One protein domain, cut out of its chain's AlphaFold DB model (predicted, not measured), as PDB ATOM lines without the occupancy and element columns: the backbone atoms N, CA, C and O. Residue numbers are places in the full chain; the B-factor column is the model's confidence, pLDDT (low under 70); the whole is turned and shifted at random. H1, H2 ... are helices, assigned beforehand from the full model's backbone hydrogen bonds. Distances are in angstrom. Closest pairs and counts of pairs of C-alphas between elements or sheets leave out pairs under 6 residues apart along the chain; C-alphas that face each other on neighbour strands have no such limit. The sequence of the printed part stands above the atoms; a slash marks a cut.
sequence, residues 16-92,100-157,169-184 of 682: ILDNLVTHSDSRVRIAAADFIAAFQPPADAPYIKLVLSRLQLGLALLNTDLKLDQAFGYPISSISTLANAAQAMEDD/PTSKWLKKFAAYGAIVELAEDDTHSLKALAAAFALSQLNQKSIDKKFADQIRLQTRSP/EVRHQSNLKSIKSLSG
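What this domain is: This is residues 16 to 92, 100 to 157 and 169 to 184 of the 682 residues of an uncharacterized protein of Rhodoferax sp. IMCC26218 (UniProt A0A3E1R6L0). A compact pile of crossed helices: H7 crosses H3 and H2 crosses H4 of the long hairpin H3 and H4, and H9 packs on H7. H6 and H8 pack side by side, with short H5 at the margin; H1 packs on H2 and H4. The printed part has 151 residues with nine named helices, H1 to H9 in order, and no named strand: all helix. The radius of gyration of the C-alphas is 14.4 A; the spans are 41 by 38 by 26 A.

How they stand to each other: H3, residues 48 to 66, and H4, residues 70 to 87, touch as a hairpin at a shallow tilt of 22 degrees; the closest C-alphas, of Leu 52 and Ala 83, are 5.3 A apart. H7, residues 122 to 138, touches residues 54 to 62 of H3, about perpendicular at 89 degrees, closest at C-alphas 58 and 126, 5.0 A. H9, residues 169 to 182, touches H7, closest at C-alphas 127 and 172, 5.6 A. H2, residues 26 to 39, touches residues 78 to 85 of H4, about perpendicular at 83 degrees, closest at C-alphas 31 and 78, 5.1 A. H1, residues 16 to 21, touches residues 28 to 33 of H2, closest at C-alphas 21 and 29, 4.8 A. H6, residues 109 to 115, touches H8, residues 144 to 153, closest at C-alphas 113 and 151, 4.3 A. H5, residues 102 to 105, only just touches H6, only at the corner, with 3 pairs of C-alphas within 8 A. Every O i to N i+4 pair is within hydrogen-bond range in H1, H2, H3, H6, H7, H8 and H9, and 11 of 14 in H4; H5 is too short for one.

Where its parts are: H3 is 26.5 A long, H4 25.3 A with a kink of 26 degrees near residue 77, and H7 23.9 A. H1 begins at C-alpha 16 (178.426, 163.866, 199.628); H9 ends at C-alpha 182 (183.995, 175.482, 228.947).

The domain as a whole: C-alphas 92 and 181, the two farthest apart, are 43.5 A apart. Residues 93 to 99 and 158 to 168 are not printed, with gaps of 19.3 A and 16.0 A between C-alphas. Of the links printed whole, none is long. The printed part's mean pLDDT is 83.2; 17 residues are under 70, among them 67 to 74.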
ATOM      1  N   ILE A  16     178.749 162.647 198.878       85.38
ATOM      2  CA  ILE A  16     178.426 163.866 199.628       85.38
ATOM      3  C   ILE A  16     179.508 164.145 200.670       85.38
ATOM      4  O   ILE A  16     180.023 165.254 200.719       85.38
ATOM      5  N   LEU A  17     179.894 163.158 201.486       84.75
ATOM      6  CA  LEU A  17     180.930 163.377 202.497       84.75
ATOM      7  C   LEU A  17     182.287 163.708 201.857       84.75
ATOM      8  O   LEU A  17     182.955 164.633 202.313       84.75
ATOM      9  N   ASP A  18     182.656 163.025 200.772       84.75
ATOM     10  CA  ASP A  18     183.882 163.302 200.016       84.75
ATOM     11  C   ASP A  18     183.872 164.726 199.432       84.75
ATOM     12  O   ASP A  18     184.853 165.468 199.555       84.75
ATOM     13  N   ASN A  19     182.738 165.155 198.873       87.44
ATOM     14  CA  ASN A  19     182.539 166.505 198.349       87.44
ATOM     15  C   ASN A  19     182.545 167.566 199.456       87.44
ATOM     16  O   ASN A  19     183.019 168.674 199.225       87.44
ATOM     17  N   LEU A  20     182.062 167.260 200.665       86.06
ATOM     18  CA  LEU A  20     182.134 168.176 201.811       86.06
ATOM     19  C   LEU A  20     183.577 168.336 202.310       86.06
ATOM     20  O   LEU A  20     184.012 169.449 202.601       86.06
ATOM     21  N   VAL A  21     184.350 167.247 202.353       81.62
ATOM     22  CA  VAL A  21     185.768 167.268 202.754       81.62
ATOM     23  C   VAL A  21     186.638 167.994 201.720       81.62
ATOM     24  O   VAL A  21     187.612 168.657 202.082       81.62
ATOM     25  N   THR A  22     186.276 167.918 200.438       80.94
ATOM     26  CA  THR A  22     186.990 168.572 199.327       80.94
ATOM     27  C   THR A  22     186.341 169.876 198.852       80.94
ATOM     28  O   THR A  22     186.814 170.480 197.890       80.94
ATOM     29  N   HIS A  23     185.309 170.355 199.554       88.06
ATOM     30  CA  HIS A  23     184.511 171.521 199.172       88.06
ATOM     31  C   HIS A  23     185.379 172.765 198.948       88.06
ATOM     32  O   HIS A  23     186.362 172.962 199.659       88.06
ATOM     33  N   SER A  24     185.029 173.644 198.005       76.44
ATOM     34  CA  SER A  24     185.826 174.841 197.683       76.44
ATOM     35  C   SER A  24     185.929 175.831 198.856       76.44
ATOM     36  O   SER A  24     187.019 176.331 199.147       76.44
ATOM     37  N   ASP A  25     184.831 176.045 199.589       70.88
ATOM     38  CA  ASP A  25     184.790 176.831 200.835       70.88
ATOM     39  C   ASP A  25     185.516 176.110 201.987       70.88
ATOM     40  O   ASP A  25     185.137 175.010 202.400       70.88
ATOM     41  N   SER A  26     186.548 176.749 202.547       61.12
ATOM     42  CA  SER A  26     187.327 176.217 203.670       61.12
ATOM     43  C   SER A  26     186.507 175.994 204.936       61.12
ATOM     44  O   SER A  26     186.820 175.077 205.689       61.12
ATOM     45  N   ARG A  27     185.456 176.787 205.170       66.50
ATOM     46  CA  ARG A  27     184.588 176.653 206.349       66.50
ATOM     47  C   ARG A  27     183.804 175.347 206.311       66.50
ATOM     48  O   ARG A  27     183.684 174.687 207.336       66.50
ATOM     49  N   VAL A  28     183.345 174.942 205.123       72.75
ATOM     50  CA  VAL A  28     182.674 173.648 204.910       72.75
ATOM     51  C   VAL A  28     183.644 172.499 205.179       72.75
ATOM     52  O   VAL A  28     183.293 171.567 205.896       72.75
ATOM     53  N   ARG A  29     184.889 172.591 204.688       79.31
ATOM     54  CA  ARG A  29     185.907 171.549 204.918       79.31
ATOM     55  C   ARG A  29     186.254 171.379 206.397       79.31
ATOM     56  O   ARG A  29     186.355 170.252 206.872       79.31
ATOM     57  N   ILE A  30     186.427 172.487 207.120       66.19
ATOM     58  CA  ILE A  30     186.705 172.466 208.564       66.19
ATOM     59  C   ILE A  30     185.517 171.851 209.311       66.19
ATOM     60  O   ILE A  30     185.702 170.907 210.073       66.19
ATOM     61  N   ALA A  31     184.295 172.299 209.011       78.12
ATOM     62  CA  ALA A  31     183.083 171.743 209.604       78.12
ATOM     63  C   ALA A  31     182.926 170.237 209.330       78.12
ATOM     64  O   ALA A  31     182.508 169.480 210.207       78.12
ATOM     65  N   ALA A  32     183.295 169.782 208.128       81.00
ATOM     66  CA  ALA A  32     183.276 168.371 207.761       81.00
ATOM     67  C   ALA A  32     184.284 167.563 208.588       81.00
ATOM     68  O   ALA A  32     183.938 166.504 209.111       81.00
ATOM     69  N   ALA A  33     185.511 168.067 208.752       73.06
ATOM     70  CA  ALA A  33     186.538 167.427 209.570       73.06
ATOM     71  C   ALA A  33     186.114 167.331 211.045       73.06
ATOM     72  O   ALA A  33     186.226 166.268 211.656       73.06
ATOM     73  N   ASP A  34     185.551 168.411 211.583       80.19
ATOM     74  CA  ASP A  34     185.007 168.494 212.937       80.19
ATOM     75  C   ASP A  34     183.873 167.484 213.160       80.19
ATOM     76  O   ASP A  34     183.851 166.760 214.163       80.19
ATOM     77  N   PHE A  35     182.949 167.386 212.202       91.00
ATOM     78  CA  PHE A  35     181.884 166.390 212.210       91.00
ATOM     79  C   PHE A  35     182.445 164.961 212.170       91.00
ATOM     80  O   PHE A  35     182.036 164.118 212.972       91.00
ATOM     81  N   ILE A  36     183.415 164.689 211.291       85.81
ATOM     82  CA  ILE A  36     184.045 163.369 211.158       85.81
ATOM     83  C   ILE A  36     184.764 162.970 212.449       85.81
ATOM     84  O   ILE A  36     184.609 161.840 212.914       85.81
ATOM     85  N   ALA A  37     185.506 163.891 213.064       77.44
ATOM     86  CA  ALA A  37     186.212 163.644 214.315       77.44
ATOM     87  C   ALA A  37     185.245 163.314 215.464       77.44
ATOM     88  O   ALA A  37     185.521 162.429 216.281       77.44
ATOM     89  N   ALA A  38     184.095 163.990 215.511       87.56
ATOM     90  CA  ALA A  38     183.098 163.818 216.558       87.56
ATOM     91  C   ALA A  38     182.263 162.539 216.399       87.56
ATOM     92  O   ALA A  38     182.132 161.757 217.346       87.56
ATOM     93  N   PHE A  39     181.689 162.341 215.210       90.25
ATOM     94  CA  PHE A  39     180.705 161.293 214.930       90.25
ATOM     95  C   PHE A  39     181.312 160.010 214.373       90.25
ATOM     96  O   PHE A  39     180.675 158.961 214.477       90.25
ATOM     97  N   GLN A  40     182.522 160.088 213.809       88.25
ATOM     98  CA  GLN A  40     183.185 158.991 213.103       88.25
ATOM     99  C   GLN A  40     182.223 158.313 212.120       88.25
ATOM    100  O   GLN A  40     181.929 157.127 212.280       88.25
ATOM    101  N   PRO A  41     181.663 159.057 211.148       87.62
ATOM    102  CA  PRO A  41     180.747 158.482 210.185       87.62
ATOM    103  C   PRO A  41     181.452 157.368 209.398       87.62
ATOM    104  O   PRO A  41     182.672 157.405 209.194       87.62
ATOM    105  N   PRO A  42     180.706 156.361 208.942       83.62
ATOM    106  CA  PRO A  42     181.248 155.365 208.038       83.62
ATOM    107  C   PRO A  42     181.554 155.966 206.669       83.62
ATOM    108  O   PRO A  42     181.013 157.004 206.297       83.62
ATOM    109  N   ALA A  43     182.394 155.273 205.901       77.94
ATOM    110  CA  ALA A  43     182.832 155.718 204.582       77.94
ATOM    111  C   ALA A  43     181.668 155.998 203.615       77.94
ATOM    112  O   ALA A  43     181.743 156.932 202.828       77.94
ATOM    113  N   ASP A  44     180.593 155.214 203.685       76.31
ATOM    114  CA  ASP A  44     179.388 155.318 202.857       76.31
ATOM    115  C   ASP A  44     178.338 156.307 203.389       76.31
ATOM    116  O   ASP A  44     177.415 156.649 202.641       76.31
ATOM    117  N   ALA A  45     178.503 156.771 204.640       82.25
ATOM    118  CA  ALA A  45     177.691 157.751 205.378       82.25
ATOM    119  C   ALA A  45     176.231 157.881 204.883       82.25
ATOM    120  O   ALA A  45     175.824 158.955 204.424       82.25
ATOM    121  N   PRO A  46     175.421 156.807 204.948       81.69
ATOM    122  CA  PRO A  46     174.021 156.856 204.547       81.69
ATOM    123  C   PRO A  46     173.259 157.861 205.414       81.69
ATOM    124  O   PRO A  46     173.539 157.991 206.606       81.69
ATOM    125  N   TYR A  47     172.297 158.571 204.827       86.19
ATOM    126  CA  TYR A  47     171.486 159.589 205.510       86.19
ATOM    127  C   TYR A  47     172.263 160.810 206.032       86.19
ATOM    128  O   TYR A  47     171.779 161.499 206.926       86.19
ATOM    129  N   ILE A  48     173.435 161.135 205.474       89.50
ATOM    130  CA  ILE A  48     174.246 162.274 205.945       89.50
ATOM    131  C   ILE A  48     173.456 163.595 205.999       89.50
ATOM    132  O   ILE A  48     173.550 164.318 206.987       89.50
ATOM    133  N   LYS A  49     172.595 163.873 205.008       91.88
ATOM    134  CA  LYS A  49     171.718 165.061 204.992       91.88
ATOM    135  C   LYS A  49     170.757 165.088 206.189       91.88
ATOM    136  O   LYS A  49     170.616 166.122 206.842       91.88
ATOM    137  N   LEU A  50     170.142 163.948 206.516       90.50
ATOM    138  CA  LEU A  50     169.255 163.802 207.676       90.50
ATOM    139  C   LEU A  50     170.025 163.987 208.986       90.50
ATOM    140  O   LEU A  50     169.576 164.718 209.864       90.50
ATOM    141  N   VAL A  51     171.195 163.355 209.105       93.25
ATOM    142  CA  VAL A  51     172.063 163.449 210.286       93.25
ATOM    143  C   VAL A  51     172.451 164.901 210.560       93.25
ATOM    144  O   VAL A  51     172.280 165.379 211.683       93.25
ATOM    145  N   LEU A  52     172.916 165.619 209.536       95.00
ATOM    146  CA  LEU A  52     173.291 167.027 209.652       95.00
ATOM    147  C   LEU A  52     172.090 167.908 210.017       95.00
ATOM    148  O   LEU A  52     172.203 168.737 210.917       95.00
ATOM    149  N   SER A  53     170.928 167.673 209.401       94.12
ATOM    150  CA  SER A  53     169.699 168.429 209.685       94.12
ATOM    151  C   SER A  53     169.197 168.203 211.116       94.12
ATOM    152  O   SER A  53     168.858 169.153 211.824       94.12
ATOM    153  N   ARG A  54     169.209 166.953 211.599       94.94
ATOM    154  CA  ARG A  54     168.857 166.625 212.990       94.94
ATOM    155  C   ARG A  54     169.836 167.260 213.967       94.94
ATOM    156  O   ARG A  54     169.410 167.858 214.950       94.94
ATOM    157  N   LEU A  55     171.137 167.177 213.695       94.56
ATOM    158  CA  LEU A  55     172.151 167.781 214.556       94.56
ATOM    159  C   LEU A  55     172.002 169.306 214.625       94.56
ATOM    160  O   LEU A  55     172.095 169.871 215.713       94.56
ATOM    161  N   GLN A  56     171.714 169.955 213.495       94.06
ATOM    162  CA  GLN A  56     171.422 171.386 213.426       94.06
ATOM    163  C   GLN A  56     170.225 171.753 214.314       94.06
ATOM    164  O   GLN A  56     170.330 172.664 215.138       94.06
ATOM    165  N   LEU A  57     169.120 171.004 214.216       94.06
ATOM    166  CA  LEU A  57     167.946 171.184 215.073       94.06
ATOM    167  C   LEU A  57     168.286 170.977 216.556       94.06
ATOM    168  O   LEU A  57     167.914 171.790 217.398       94.06
ATOM    169  N   GLY A  58     169.027 169.918 216.885       93.94
ATOM    170  CA  GLY A  58     169.442 169.621 218.255       93.94
ATOM    171  C   GLY A  58     170.303 170.719 218.871       93.94
ATOM    172  O   GLY A  58     170.114 171.069 220.036       93.94
ATOM    173  N   LEU A  59     171.217 171.294 218.091       91.12
ATOM    174  CA  LEU A  59     172.054 172.413 218.515       91.12
ATOM    175  C   LEU A  59     171.246 173.703 218.694       91.12
ATOM    176  O   LEU A  59     171.477 174.421 219.664       91.12
ATOM    177  N   ALA A  60     170.266 173.971 217.827       89.75
ATOM    178  CA  ALA A  60     169.352 175.099 217.996       89.75
ATOM    179  C   ALA A  60     168.516 174.959 219.282       89.75
ATOM    180  O   ALA A  60     168.422 175.900 220.069       89.75
ATOM    181  N   LEU A  61     167.980 173.763 219.545       90.12
ATOM    182  CA  LEU A  61     167.244 173.452 220.771       90.12
ATOM    183  C   LEU A  61     168.117 173.586 222.027       90.12
ATOM    184  O   LEU A  61     167.654 174.094 223.047       90.12
ATOM    185  N   LEU A  62     169.372 173.140 221.959       87.81
ATOM    186  CA  LEU A  62     170.340 173.276 223.047       87.81
ATOM    187  C   LEU A  62     170.685 174.748 223.321       87.81
ATOM    188  O   LEU A  62     170.825 175.140 224.479       87.81
ATOM    189  N   ASN A  63     170.800 175.562 222.269       83.19
ATOM    190  CA  ASN A  63     171.085 176.988 222.386       83.19
ATOM    191  C   ASN A  63     169.971 177.740 223.127       83.19
ATOM    192  O   ASN A  63     170.256 178.568 223.988       83.19
ATOM    193  N   THR A  64     168.709 177.405 222.844       81.75
ATOM    194  CA  THR A  64     167.548 177.981 223.538       81.75
ATOM    195  C   THR A  64     167.588 177.712 225.045       81.75
ATOM    196  O   THR A  64     167.297 178.610 225.832       81.75
ATOM    197  N   ASP A  65     167.988 176.505 225.459       77.12
ATOM    198  CA  ASP A  65     168.033 176.116 226.876       77.12
ATOM    199  C   ASP A  65     169.198 176.762 227.638       77.12
ATOM    200  O   ASP A  65     169.092 177.067 228.827       77.12
ATOM    201  N   LEU A  66     170.342 176.908 226.971       73.19
ATOM    202  CA  LEU A  66     171.594 177.298 227.608       73.19
ATOM    203  C   LEU A  66     171.959 178.775 227.399       73.19
ATOM    204  O   LEU A  66     172.885 179.233 228.061       73.19
ATOM    205  N   LYS A  67     171.238 179.509 226.534       67.75
ATOM    206  CA  LYS A  67     171.553 180.888 226.107       67.75
ATOM    207  C   LYS A  67     173.022 181.039 225.721       67.75
ATOM    208  O   LYS A  67     173.705 181.928 226.211       67.75
ATOM    209  N   LEU A  68     173.513 180.126 224.892       62.09
ATOM    210  CA  LEU A  68     174.936 180.062 224.602       62.09
ATOM    211  C   LEU A  68     175.318 181.271 223.737       62.09
ATOM    212  O   LEU A  68     174.840 181.439 222.617       62.09
ATOM    213  N   ASP A  69     176.153 182.140 224.291       55.59
ATOM    214  CA  ASP A  69     176.655 183.374 223.694       55.59
ATOM    215  C   ASP A  69     177.552 183.085 222.468       55.59
ATOM    216  O   ASP A  69     177.780 181.934 222.082       55.59
ATOM    217  N   GLN A  70     178.135 184.133 221.867       50.69
ATOM    218  CA  GLN A  70     178.928 184.095 220.621       50.69
ATOM    219  C   GLN A  70     179.970 182.956 220.505       50.69
ATOM    220  O   GLN A  70     180.243 182.505 219.393       50.69
ATOM    221  N   ALA A  71     180.516 182.420 221.603       45.75
ATOM    222  CA  ALA A  71     181.475 181.307 221.544       45.75
ATOM    223  C   ALA A  71     180.882 179.940 221.185       45.75
ATOM    224  O   ALA A  71     181.614 179.036 220.788       45.75
ATOM    225  N   PHE A  72     179.564 179.787 221.270       59.03
ATOM    226  CA  PHE A  72     178.841 178.621 220.759       59.03
ATOM    227  C   PHE A  72     178.210 178.861 219.391       59.03
ATOM    228  O   PHE A  72     177.622 177.946 218.807       59.03
ATOM    229  N   GLY A  73     178.399 180.069 218.846       61.00
ATOM    230  CA  GLY A  73     178.135 180.356 217.449       61.00
ATOM    231  C   GLY A  73     178.866 179.363 216.553       61.00
ATOM    232  O   GLY A  73     178.258 178.880 215.610       61.00
ATOM    233  N   TYR A  74     180.096 178.962 216.904       69.94
ATOM    234  CA  TYR A  74     180.912 178.086 216.065       69.94
ATOM    235  C   TYR A  74     180.298 176.693 215.811       69.94
ATOM    236  O   TYR A  74     180.090 176.390 214.640       69.94
ATOM    237  N   PRO A  75     179.933 175.842 216.801       74.94
ATOM    238  CA  PRO A  75     179.299 174.551 216.498       74.94
ATOM    239  C   PRO A  75     177.991 174.679 215.705       74.94
ATOM    240  O   PRO A  75     177.746 173.895 214.789       74.94
ATOM    241  N   ILE A  76     177.165 175.683 216.025       80.19
ATOM    242  CA  ILE A  76     175.886 175.937 215.345       80.19
ATOM    243  C   ILE A  76     176.125 176.399 213.904       80.19
ATOM    244  O   ILE A  76     175.518 175.861 212.976       80.19
ATOM    245  N   SER A  77     177.016 177.370 213.693       79.50
ATOM    246  CA  SER A  77     177.349 177.915 212.376       79.50
ATOM    247  C   SER A  77     178.103 176.903 211.528       79.50
ATOM    248  O   SER A  77     177.857 176.827 210.331       79.50
ATOM    249  N   SER A  78     178.989 176.113 212.137       81.12
ATOM    250  CA  SER A  78     179.761 175.041 211.505       81.12
ATOM    251  C   SER A  78     178.821 173.970 210.956       81.12
ATOM    252  O   SER A  78     178.806 173.728 209.750       81.12
ATOM    253  N   ILE A  79     177.924 173.433 211.793       92.19
ATOM    254  CA  ILE A  79     176.935 172.448 211.340       92.19
ATOM    255  C   ILE A  79     175.920 173.051 210.372       92.19
ATOM    256  O   ILE A  79     175.580 172.391 209.398       92.19
ATOM    257  N   SER A  80     175.478 174.298 210.556       89.12
ATOM    258  CA  SER A  80     174.574 174.949 209.594       89.12
ATOM    259  C   SER A  80     175.239 175.143 208.227       89.12
ATOM    260  O   SER A  80     174.631 174.869 207.198       89.12
ATOM    261  N   THR A  81     176.508 175.561 208.206       86.31
ATOM    262  CA  THR A  81     177.307 175.707 206.978       86.31
ATOM    263  C   THR A  81     177.469 174.360 206.280       86.31
ATOM    264  O   THR A  81     177.262 174.258 205.072       86.31
ATOM    265  N   LEU A  82     177.780 173.313 207.047       90.81
ATOM    266  CA  LEU A  82     177.936 171.955 206.540       90.81
ATOM    267  C   LEU A  82     176.616 171.374 206.014       90.81
ATOM    268  O   LEU A  82     176.598 170.785 204.937       90.81
ATOM    269  N   ALA A  83     175.511 171.563 206.741       92.50
ATOM    270  CA  ALA A  83     174.180 171.098 206.359       92.50
ATOM    271  C   ALA A  83     173.694 171.781 205.074       92.50
ATOM    272  O   ALA A  83     173.232 171.096 204.164       92.50
ATOM    273  N   ASN A  84     173.867 173.101 204.961       91.31
ATOM    274  CA  ASN A  84     173.501 173.857 203.763       91.31
ATOM    275  C   ASN A  84     174.314 173.407 202.541       91.31
ATOM    276  O   ASN A  84     173.747 173.187 201.472       91.31
ATOM    277  N   ALA A  85     175.629 173.218 202.705       91.38
ATOM    278  CA  ALA A  85     176.482 172.702 201.637       91.38
ATOM    279  C   ALA A  85     176.070 171.284 201.220       91.38
ATOM    280  O   ALA A  85     176.001 170.994 200.031       91.38
ATOM    281  N   ALA A  86     175.737 170.418 202.183       91.25
ATOM    282  CA  ALA A  86     175.273 169.065 201.901       91.25
ATOM    283  C   ALA A  86     173.931 169.061 201.156       91.25
ATOM    284  O   ALA A  86     173.759 168.266 200.239       91.25
ATOM    285  N   GLN A  87     172.988 169.937 201.524       91.25
ATOM    286  CA  GLN A  87     171.686 170.051 200.854       91.25
ATOM    287  C   GLN A  87     171.797 170.554 199.411       91.25
ATOM    288  O   GLN A  87     171.009 170.129 198.573       91.25
ATOM    289  N   ALA A  88     172.781 171.407 199.113       90.00
ATOM    290  CA  ALA A  88     173.028 171.914 197.764       90.00
ATOM    291  C   ALA A  88     173.644 170.871 196.808       90.00
ATOM    292  O   ALA A  88     173.745 171.132 195.612       90.00
ATOM    293  N   MET A  89     174.076 169.711 197.314       90.88
ATOM    294  CA  MET A  89     174.626 168.626 196.497       90.88
ATOM    295  C   MET A  89     173.505 167.722 195.973       90.88
ATOM    296  O   MET A  89     172.654 167.267 196.747       90.88
ATOM    297  N   GLU A  90     173.527 167.430 194.671       79.75
ATOM    298  CA  GLU A  90     172.604 166.479 194.045       79.75
ATOM    299  C   GLU A  90     172.819 165.060 194.601       79.75
ATOM    300  O   GLU A  90     173.950 164.615 194.819       79.75
ATOM    301  N   ASP A  91     171.715 164.357 194.874       72.31
ATOM    302  CA  ASP A  91     171.758 162.935 195.211       72.31
ATOM    303  C   ASP A  91     171.844 162.142 193.903       72.31
ATOM    304  O   ASP A  91     170.850 161.996 193.199       72.31
ATOM    305  N   ASP A  92     173.029 161.629 193.575       56.50
ATOM    306  CA  ASP A  92     173.284 160.966 192.284       56.50
ATOM    307  C   ASP A  92     172.506 159.653 192.053       56.50
ATOM    308  O   ASP A  92     172.603 159.078 190.976       56.50
ATOM    309  N   PRO A 100     170.658 150.676 207.696       70.44
ATOM    310  CA  PRO A 100     171.877 149.993 208.078       70.44
ATOM    311  C   PRO A 100     171.600 148.977 209.185       70.44
ATOM    312  O   PRO A 100     170.868 149.249 210.134       70.44
ATOM    313  N   THR A 101     172.200 147.788 209.094       76.44
ATOM    314  CA  THR A 101     171.962 146.740 210.101       76.44
ATOM    315  C   THR A 101     172.317 147.219 211.515       76.44
ATOM    316  O   THR A 101     173.264 147.981 211.714       76.44
ATOM    317  N   SER A 102     171.652 146.692 212.548       72.56
ATOM    318  CA  SER A 102     171.967 147.034 213.949       72.56
ATOM    319  C   SER A 102     173.454 146.821 214.306       72.56
ATOM    320  O   SER A 102     174.060 147.593 215.055       72.56
ATOM    321  N   LYS A 103     174.092 145.801 213.709       76.94
ATOM    322  CA  LYS A 103     175.533 145.533 213.850       76.94
ATOM    323  C   LYS A 103     176.390 146.651 213.244       76.94
ATOM    324  O   LYS A 103     177.432 146.988 213.809       76.94
ATOM    325  N   TRP A 104     175.952 147.221 212.125       80.12
ATOM    326  CA  TRP A 104     176.584 148.359 211.466       80.12
ATOM    327  C   TRP A 104     176.433 149.629 212.312       80.12
ATOM    328  O   TRP A 104     177.429 150.287 212.610       80.12
ATOM    329  N   LEU A 105     175.233 149.907 212.829       76.56
ATOM    330  CA  LEU A 105     174.956 151.101 213.643       76.56
ATOM    331  C   LEU A 105     175.728 151.086 214.970       76.56
ATOM    332  O   LEU A 105     176.244 152.112 215.405       76.56
ATOM    333  N   LYS A 106     175.939 149.901 215.557       81.56
ATOM    334  CA  LYS A 106     176.797 149.708 216.740       81.56
ATOM    335  C   LYS A 106     178.288 149.958 216.465       81.56
ATOM    336  O   LYS A 106     179.065 150.219 217.391       81.56
ATOM    337  N   LYS A 107     178.751 149.837 215.216       85.06
ATOM    338  CA  LYS A 107     180.145 150.153 214.863       85.06
ATOM    339  C   LYS A 107     180.380 151.664 214.927       85.06
ATOM    340  O   LYS A 107     181.404 152.069 215.473       85.06
ATOM    341  N   PHE A 108     179.395 152.450 214.496       89.12
ATOM    342  CA  PHE A 108     179.433 153.910 214.399       89.12
ATOM    343  C   PHE A 108     178.425 154.547 215.363       89.12
ATOM    344  O   PHE A 108     177.496 155.220 214.939       89.12
ATOM    345  N   ALA A 109     178.574 154.295 216.669       90.62
ATOM    346  CA  ALA A 109     177.497 154.498 217.646       90.62
ATOM    347  C   ALA A 109     176.887 155.910 217.661       90.62
ATOM    348  O   ALA A 109     175.671 156.029 217.748       90.62
ATOM    349  N   ALA A 110     177.693 156.972 217.556       92.56
ATOM    350  CA  ALA A 110     177.185 158.348 217.528       92.56
ATOM    351  C   ALA A 110     176.368 158.633 216.262       92.56
ATOM    352  O   ALA A 110     175.267 159.176 216.339       92.56
ATOM    353  N   TYR A 111     176.883 158.204 215.108       92.81
ATOM    354  CA  TYR A 111     176.183 158.302 213.830       92.81
ATOM    355  C   TYR A 111     174.917 157.438 213.822       92.81
ATOM    356  O   TYR A 111     173.852 157.881 213.418       92.81
ATOM    357  N   GLY A 112     174.989 156.216 214.346       90.12
ATOM    358  CA  GLY A 112     173.835 155.333 214.447       90.12
ATOM    359  C   GLY A 112     172.758 155.865 215.390       90.12
ATOM    360  O   GLY A 112     171.577 155.762 215.077       90.12
ATOM    361  N   ALA A 113     173.149 156.491 216.503       92.94
ATOM    362  CA  ALA A 113     172.220 157.081 217.463       92.94
ATOM    363  C   ALA A 113     171.389 158.221 216.866       92.94
ATOM    364  O   ALA A 113     170.213 158.335 217.190       92.94
ATOM    365  N   ILE A 114     171.975 159.052 215.997       93.81
ATOM    366  CA  ILE A 114     171.246 160.167 215.378       93.81
ATOM    367  C   ILE A 114     170.393 159.718 214.179       93.81
ATOM    368  O   ILE A 114     169.354 160.324 213.919       93.81
ATOM    369  N   VAL A 115     170.785 158.635 213.490       90.88
ATOM    370  CA  VAL A 115     169.992 157.998 212.423       90.88
ATOM    371  C   VAL A 115     168.749 157.303 212.993       90.88
ATOM    372  O   VAL A 115     167.647 157.570 212.527       90.88
ATOM    373  N   GLU A 116     168.890 156.474 214.036       89.31
ATOM    374  CA  GLU A 116     167.763 155.739 214.653       89.31
ATOM    375  C   GLU A 116     166.895 156.596 215.588       89.31
ATOM    376  O   GLU A 116     165.929 156.099 216.162       89.31
ATOM    377  N   LEU A 117     167.233 157.874 215.766       90.19
ATOM    378  CA  LEU A 117     166.506 158.750 216.673       90.19
ATOM    379  C   LEU A 117     165.033 158.896 216.255       90.19
ATOM    380  O   LEU A 117     164.747 159.219 215.098       90.19
ATOM    381  N   ALA A 118     164.112 158.697 217.203       88.50
ATOM    382  CA  ALA A 118     162.700 158.998 216.985       88.50
ATOM    383  C   ALA A 118     162.522 160.505 216.721       88.50
ATOM    384  O   ALA A 118     163.150 161.330 217.387       88.50
ATOM    385  N   GLU A 119     161.691 160.866 215.739       85.69
ATOM    386  CA  GLU A 119     161.584 162.247 215.235       85.69
ATOM    387  C   GLU A 119     161.159 163.261 216.306       85.69
ATOM    388  O   GLU A 119     161.575 164.418 216.275       85.69
ATOM    389  N   ASP A 120     160.380 162.814 217.284       87.56
ATOM    390  CA  ASP A 120     159.818 163.601 218.374       87.56
ATOM    391  C   ASP A 120     160.598 163.480 219.703       87.56
ATOM    392  O   ASP A 120     160.265 164.151 220.686       87.56
ATOM    393  N   ASP A 121     161.686 162.699 219.760       91.12
ATOM    394  CA  ASP A 121     162.525 162.538 220.959       91.12
ATOM    395  C   ASP A 121     163.557 163.670 221.106       91.12
ATOM    396  O   ASP A 121     164.781 163.487 221.076       91.12
ATOM    397  N   THR A 122     163.037 164.880 221.303       91.06
ATOM    398  CA  THR A 122     163.826 166.111 221.459       91.06
ATOM    399  C   THR A 122     164.851 166.035 222.594       91.06
ATOM    400  O   THR A 122     165.914 166.649 222.510       91.06
ATOM    401  N   HIS A 123     164.583 165.255 223.643       90.81
ATOM    402  CA  HIS A 123     165.474 165.122 224.793       90.81
ATOM    403  C   HIS A 123     166.738 164.317 224.449       90.81
ATOM    404  O   HIS A 123     167.854 164.736 224.758       90.81
ATOM    405  N   SER A 124     166.591 163.196 223.737       93.69
ATOM    406  CA  SER A 124     167.734 162.440 223.204       93.69
ATOM    407  C   SER A 124     168.499 163.238 222.145       93.69
ATOM    408  O   SER A 124     169.733 163.194 222.112       93.69
ATOM    409  N   LEU A 125     167.789 164.023 221.325       95.12
ATOM    410  CA  LEU A 125     168.411 164.904 220.337       95.12
ATOM    411  C   LEU A 125     169.307 165.960 221.002       95.12
ATOM    412  O   LEU A 125     170.470 166.115 220.625       95.12
ATOM    413  N   LYS A 126     168.795 166.637 222.041       93.06
ATOM    414  CA  LYS A 126     169.558 167.588 222.867       93.06
ATOM    415  C   LYS A 126     170.775 166.927 223.509       93.06
ATOM    416  O   LYS A 126     171.843 167.534 223.577       93.06
ATOM    417  N   ALA A 127     170.653 165.674 223.943       94.44
ATOM    418  CA  ALA A 127     171.756 164.941 224.548       94.44
ATOM    419  C   ALA A 127     172.896 164.636 223.565       94.44
ATOM    420  O   ALA A 127     174.066 164.824 223.916       94.44
ATOM    421  N   LEU A 128     172.571 164.235 222.331       95.56
ATOM    422  CA  LEU A 128     173.554 164.066 221.255       95.56
ATOM    423  C   LEU A 128     174.165 165.403 220.826       95.56
ATOM    424  O   LEU A 128     175.380 165.478 220.665       95.56
ATOM    425  N   ALA A 129     173.364 166.466 220.720       94.56
ATOM    426  CA  ALA A 129     173.852 167.807 220.399       94.56
ATOM    427  C   ALA A 129     174.814 168.347 221.471       94.56
ATOM    428  O   ALA A 129     175.876 168.873 221.143       94.56
ATOM    429  N   ALA A 130     174.504 168.146 222.755       92.31
ATOM    430  CA  ALA A 130     175.393 168.499 223.860       92.31
ATOM    431  C   ALA A 130     176.697 167.687 223.824       92.31
ATOM    432  O   ALA A 130     177.779 168.226 224.042       92.31
ATOM    433  N   ALA A 131     176.625 166.389 223.524       93.31
ATOM    434  CA  ALA A 131     177.824 165.569 223.381       93.31
ATOM    435  C   ALA A 131     178.672 165.981 222.171       93.31
ATOM    436  O   ALA A 131     179.893 166.011 222.292       93.31
ATOM    437  N   PHE A 132     178.048 166.340 221.046       93.44
ATOM    438  CA  PHE A 132     178.735 166.894 219.882       93.44
ATOM    439  C   PHE A 132     179.415 168.220 220.216       93.44
ATOM    440  O   PHE A 132     180.597 168.390 219.952       93.44
ATOM    441  N   ALA A 133     178.715 169.146 220.861       87.69
ATOM    442  CA  ALA A 133     179.302 170.426 221.216       87.69
ATOM    443  C   ALA A 133     180.466 170.289 222.211       87.69
ATOM    444  O   ALA A 133     181.514 170.905 222.044       87.69
ATOM    445  N   LEU A 134     180.326 169.418 223.212       85.50
ATOM    446  CA  LEU A 134     181.422 169.092 224.120       85.50
ATOM    447  C   LEU A 134     182.583 168.390 223.398       85.50
ATOM    448  O   LEU A 134     183.742 168.575 223.762       85.50
ATOM    449  N   SER A 135     182.267 167.572 222.394       85.38
ATOM    450  CA  SER A 135     183.227 166.917 221.509       85.38
ATOM    451  C   SER A 135     184.020 167.938 220.693       85.38
ATOM    452  O   SER A 135     185.233 167.787 220.604       85.38
ATOM    453  N   GLN A 136     183.377 168.998 220.197       80.56
ATOM    454  CA  GLN A 136     184.037 170.119 219.523       80.56
ATOM    455  C   GLN A 136     184.963 170.881 220.474       80.56
ATOM    456  O   GLN A 136     186.138 171.072 220.175       80.56
ATOM    457  N   LEU A 137     184.469 171.233 221.663       73.19
ATOM    458  CA  LEU A 137     185.248 171.961 222.669       73.19
ATOM    459  C   LEU A 137     186.471 171.180 223.162       73.19
ATOM    460  O   LEU A 137     187.534 171.753 223.361       73.19
ATOM    461  N   ASN A 138     186.327 169.867 223.351       76.31
ATOM    462  CA  ASN A 138     187.396 169.006 223.859       76.31
ATOM    463  C   ASN A 138     188.155 168.249 222.762       76.31
ATOM    464  O   ASN A 138     189.007 167.420 223.092       76.31
ATOM    465  N   GLN A 139     187.784 168.453 221.496       73.38
ATOM    466  CA  GLN A 139     188.316 167.775 220.309       73.38
ATOM    467  C   GLN A 139     188.397 166.244 220.459       73.38
ATOM    468  O   GLN A 139     189.400 165.606 220.136       73.38
ATOM    469  N   LYS A 140     187.333 165.636 220.991       78.69
ATOM    470  CA  LYS A 140     187.229 164.188 221.250       78.69
ATOM    471  C   LYS A 140     186.004 163.622 220.578       78.69
ATOM    472  O   LYS A 140     184.985 164.292 220.567       78.69
ATOM    473  N   SER A 141     186.052 162.380 220.108       87.00
ATOM    474  CA  SER A 141     184.843 161.716 219.619       87.00
ATOM    475  C   SER A 141     183.801 161.545 220.728       87.00
ATOM    476  O   SER A 141     184.119 161.505 221.924       87.00
ATOM    477  N   ILE A 142     182.536 161.449 220.326       92.12
ATOM    478  CA  ILE A 142     181.431 161.189 221.249       92.12
ATOM    479  C   ILE A 142     181.621 159.803 221.882       92.12
ATOM    480  O   ILE A 142     181.932 158.824 221.201       92.12
ATOM    481  N   ASP A 143     181.428 159.718 223.202       91.50
ATOM    482  CA  ASP A 143     181.579 158.462 223.936       91.50
ATOM    483  C   ASP A 143     180.638 157.385 223.376       91.50
ATOM    484  O   ASP A 143     179.415 157.544 223.340       91.50
ATOM    485  N   LYS A 144     181.231 156.267 222.948       91.88
ATOM    486  CA  LYS A 144     180.511 155.186 222.275       91.88
ATOM    487  C   LYS A 144     179.397 154.602 223.144       91.88
ATOM    488  O   LYS A 144     178.310 154.337 222.642       91.88
ATOM    489  N   LYS A 145     179.663 154.408 224.442       92.19
ATOM    490  CA  LYS A 145     178.701 153.813 225.375       92.19
ATOM    491  C   LYS A 145     177.514 154.747 225.586       92.19
ATOM    492  O   LYS A 145     176.381 154.284 225.574       92.19
ATOM    493  N   PHE A 146     177.773 156.042 225.739       94.31
ATOM    494  CA  PHE A 146     176.742 157.070 225.832       94.31
ATOM    495  C   PHE A 146     175.865 157.117 224.572       94.31
ATOM    496  O   PHE A 146     174.643 157.071 224.680       94.31
ATOM    497  N   ALA A 147     176.472 157.131 223.382       93.38
ATOM    498  CA  ALA A 147     175.730 157.125 222.124       93.38
ATOM    499  C   ALA A 147     174.892 155.847 221.938       93.38
ATOM    500  O   ALA A 147     173.715 155.932 221.599       93.38
ATOM    501  N   ASP A 148     175.454 154.669 222.233       90.62
ATOM    502  CA  ASP A 148     174.716 153.400 222.191       90.62
ATOM    503  C   ASP A 148     173.556 153.373 223.204       90.62
ATOM    504  O   ASP A 148     172.497 152.823 222.909       90.62
ATOM    505  N   GLN A 149     173.721 153.974 224.389       91.81
ATOM    506  CA  GLN A 149     172.640 154.101 225.371       91.81
ATOM    507  C   GLN A 149     171.507 154.990 224.860       91.81
ATOM    508  O   GLN A 149     170.350 154.617 225.032       91.81
ATOM    509  N   ILE A 150     171.821 156.123 224.222       92.06
ATOM    510  CA  ILE A 150     170.808 156.975 223.584       92.06
ATOM    511  C   ILE A 150     170.086 156.191 222.493       92.06
ATOM    512  O   ILE A 150     168.863 156.123 222.504       92.06
ATOM    513  N   ARG A 151     170.834 155.525 221.611       90.62
ATOM    514  CA  ARG A 151     170.285 154.714 220.521       90.62
ATOM    515  C   ARG A 151     169.319 153.630 221.011       90.62
ATOM    516  O   ARG A 151     168.246 153.459 220.457       90.62
ATOM    517  N   LEU A 152     169.669 152.911 222.078       87.56
ATOM    518  CA  LEU A 152     168.827 151.847 222.645       87.56
ATOM    519  C   LEU A 152     167.628 152.366 223.457       87.56
ATOM    520  O   LEU A 152     166.719 151.594 223.772       87.56
ATOM    521  N   GLN A 153     167.649 153.636 223.866       88.50
ATOM    522  CA  GLN A 153     166.646 154.239 224.747       88.50
ATOM    523  C   GLN A 153     165.867 155.375 224.075       88.50
ATOM    524  O   GLN A 153     165.013 155.962 224.739       88.50
ATOM    525  N   THR A 154     166.118 155.671 222.794       84.44
ATOM    526  CA  THR A 154     165.341 156.661 222.042       84.44
ATOM    527  C   THR A 154     163.935 156.141 221.781       84.44
ATOM    528  O   THR A 154     163.752 154.974 221.427       84.44
ATOM    529  N   ARG A 155     162.929 156.975 222.058       81.12
ATOM    530  CA  ARG A 155     161.506 156.605 222.010       81.12
ATOM    531  C   ARG A 155     160.646 157.834 221.744       81.12
ATOM    532  O   ARG A 155     160.937 158.899 222.285       81.12
ATOM    533  N   SER A 156     159.558 157.651 221.000       75.81
ATOM    534  CA  SER A 156     158.539 158.688 220.808       75.81
ATOM    535  C   SER A 156     157.782 158.957 222.118       75.81
ATOM    536  O   SER A 156     157.232 158.006 222.691       75.81
ATOM    537  N   PRO A 157     157.700 160.214 222.604       65.38
ATOM    538  CA  PRO A 157     156.912 160.570 223.785       65.38
ATOM    539  C   PRO A 157     155.433 160.160 223.707       65.38
ATOM    540  O   PRO A 157     154.821 159.904 224.740       65.38
ATOM    541  N   GLU A 169     171.088 160.041 231.263       89.19
ATOM    542  CA  GLU A 169     170.766 161.395 231.752       89.19
ATOM    543  C   GLU A 169     171.845 161.983 232.658       89.19
ATOM    544  O   GLU A 169     172.237 163.135 232.482       89.19
ATOM    545  N   VAL A 170     172.414 161.180 233.561       86.44
ATOM    546  CA  VAL A 170     173.519 161.611 234.435       86.44
ATOM    547  C   VAL A 170     174.709 162.107 233.609       86.44
ATOM    548  O   VAL A 170     175.329 163.127 233.919       86.44
ATOM    549  N   ARG A 171     175.023 161.406 232.512       87.69
ATOM    550  CA  ARG A 171     176.108 161.792 231.607       87.69
ATOM    551  C   ARG A 171     175.738 163.024 230.788       87.69
ATOM    552  O   ARG A 171     176.593 163.884 230.611       87.69
ATOM    553  N   HIS A 172     174.488 163.148 230.345       91.31
ATOM    554  CA  HIS A 172     173.997 164.353 229.680       91.31
ATOM    555  C   HIS A 172     174.123 165.586 230.587       91.31
ATOM    556  O   HIS A 172     174.717 166.575 230.166       91.31
ATOM    557  N   GLN A 173     173.695 165.505 231.849       88.00
ATOM    558  CA  GLN A 173     173.850 166.593 232.823       88.00
ATOM    559  C   GLN A 173     175.322 166.938 233.078       88.00
ATOM    560  O   GLN A 173     175.697 168.108 233.136       88.00
ATOM    561  N   SER A 174     176.194 165.926 233.153       82.75
ATOM    562  CA  SER A 174     177.643 166.138 233.227       82.75
ATOM    563  C   SER A 174     178.193 166.843 231.983       82.75
ATOM    564  O   SER A 174     179.036 167.734 232.123       82.75
ATOM    565  N   ASN A 175     177.707 166.498 230.786       85.31
ATOM    566  CA  ASN A 175     178.094 167.168 229.549       85.31
ATOM    567  C   ASN A 175     177.611 168.621 229.536       85.31
ATOM    568  O   ASN A 175     178.404 169.493 229.215       85.31
ATOM    569  N   LEU A 176     176.368 168.895 229.944       86.19
ATOM    570  CA  LEU A 176     175.835 170.257 230.054       86.19
ATOM    571  C   LEU A 176     176.631 171.100 231.050       86.19
ATOM    572  O   LEU A 176     176.958 172.242 230.753       86.19
ATOM    573  N   LYS A 177     176.992 170.541 232.211       81.56
ATOM    574  CA  LYS A 177     177.846 171.224 233.190       81.56
ATOM    575  C   LYS A 177     179.228 171.532 232.610       81.56
ATOM    576  O   LYS A 177     179.717 172.640 232.787       81.56
ATOM    577  N   SER A 178     179.817 170.570 231.900       77.94
ATOM    578  CA  SER A 178     181.125 170.734 231.253       77.94
ATOM    579  C   SER A 178     181.069 171.766 230.130       77.94
ATOM    580  O   SER A 178     181.958 172.599 230.022       77.94
ATOM    581  N   ILE A 179     180.000 171.738 229.329       75.62
ATOM    582  CA  ILE A 179     179.712 172.750 228.319       75.62
ATOM    583  C   ILE A 179     179.642 174.101 229.002       75.62
ATOM    584  O   ILE A 179     180.482 174.913 228.686       75.62
ATOM    585  N   LYS A 180     178.771 174.306 229.995       73.69
ATOM    586  CA  LYS A 180     178.662 175.585 230.717       73.69
ATOM    587  C   LYS A 180     180.001 176.076 231.274       73.69
ATOM    588  O   LYS A 180     180.297 177.256 231.163       73.69
ATOM    589  N   SER A 181     180.825 175.184 231.833       67.94
ATOM    590  CA  SER A 181     182.153 175.559 232.342       67.94
ATOM    591  C   SER A 181     183.159 175.917 231.244       67.94
ATOM    592  O   SER A 181     184.013 176.766 231.458       67.94
ATOM    593  N   LEU A 182     183.082 175.266 230.080       62.34
ATOM    594  CA  LEU A 182     183.995 175.482 228.947       62.34
ATOM    595  C   LEU A 182     183.512 176.603 228.016       62.34
ATOM    596  O   LEU A 182     184.310 177.253 227.351       62.34
ATOM    597  N   SER A 183     182.202 176.813 227.967       58.66
ATOM    598  CA  SER A 183     181.480 177.774 227.146       58.66
ATOM    599  C   SER A 183     181.287 179.102 227.846       58.66
ATOM    600  O   SER A 183     180.437 179.858 227.390       58.66
ATOM    601  N   GLY A 184     181.985 179.345 228.961       48.75
ATOM    602  CA  GLY A 184     181.910 180.573 229.744       48.75
ATOM    603  C   GLY A 184     182.297 181.766 228.888       48.75
ATOM    604  O   GLY A 184     183.426 182.218 228.955       48.75
TER     605      GLY A 184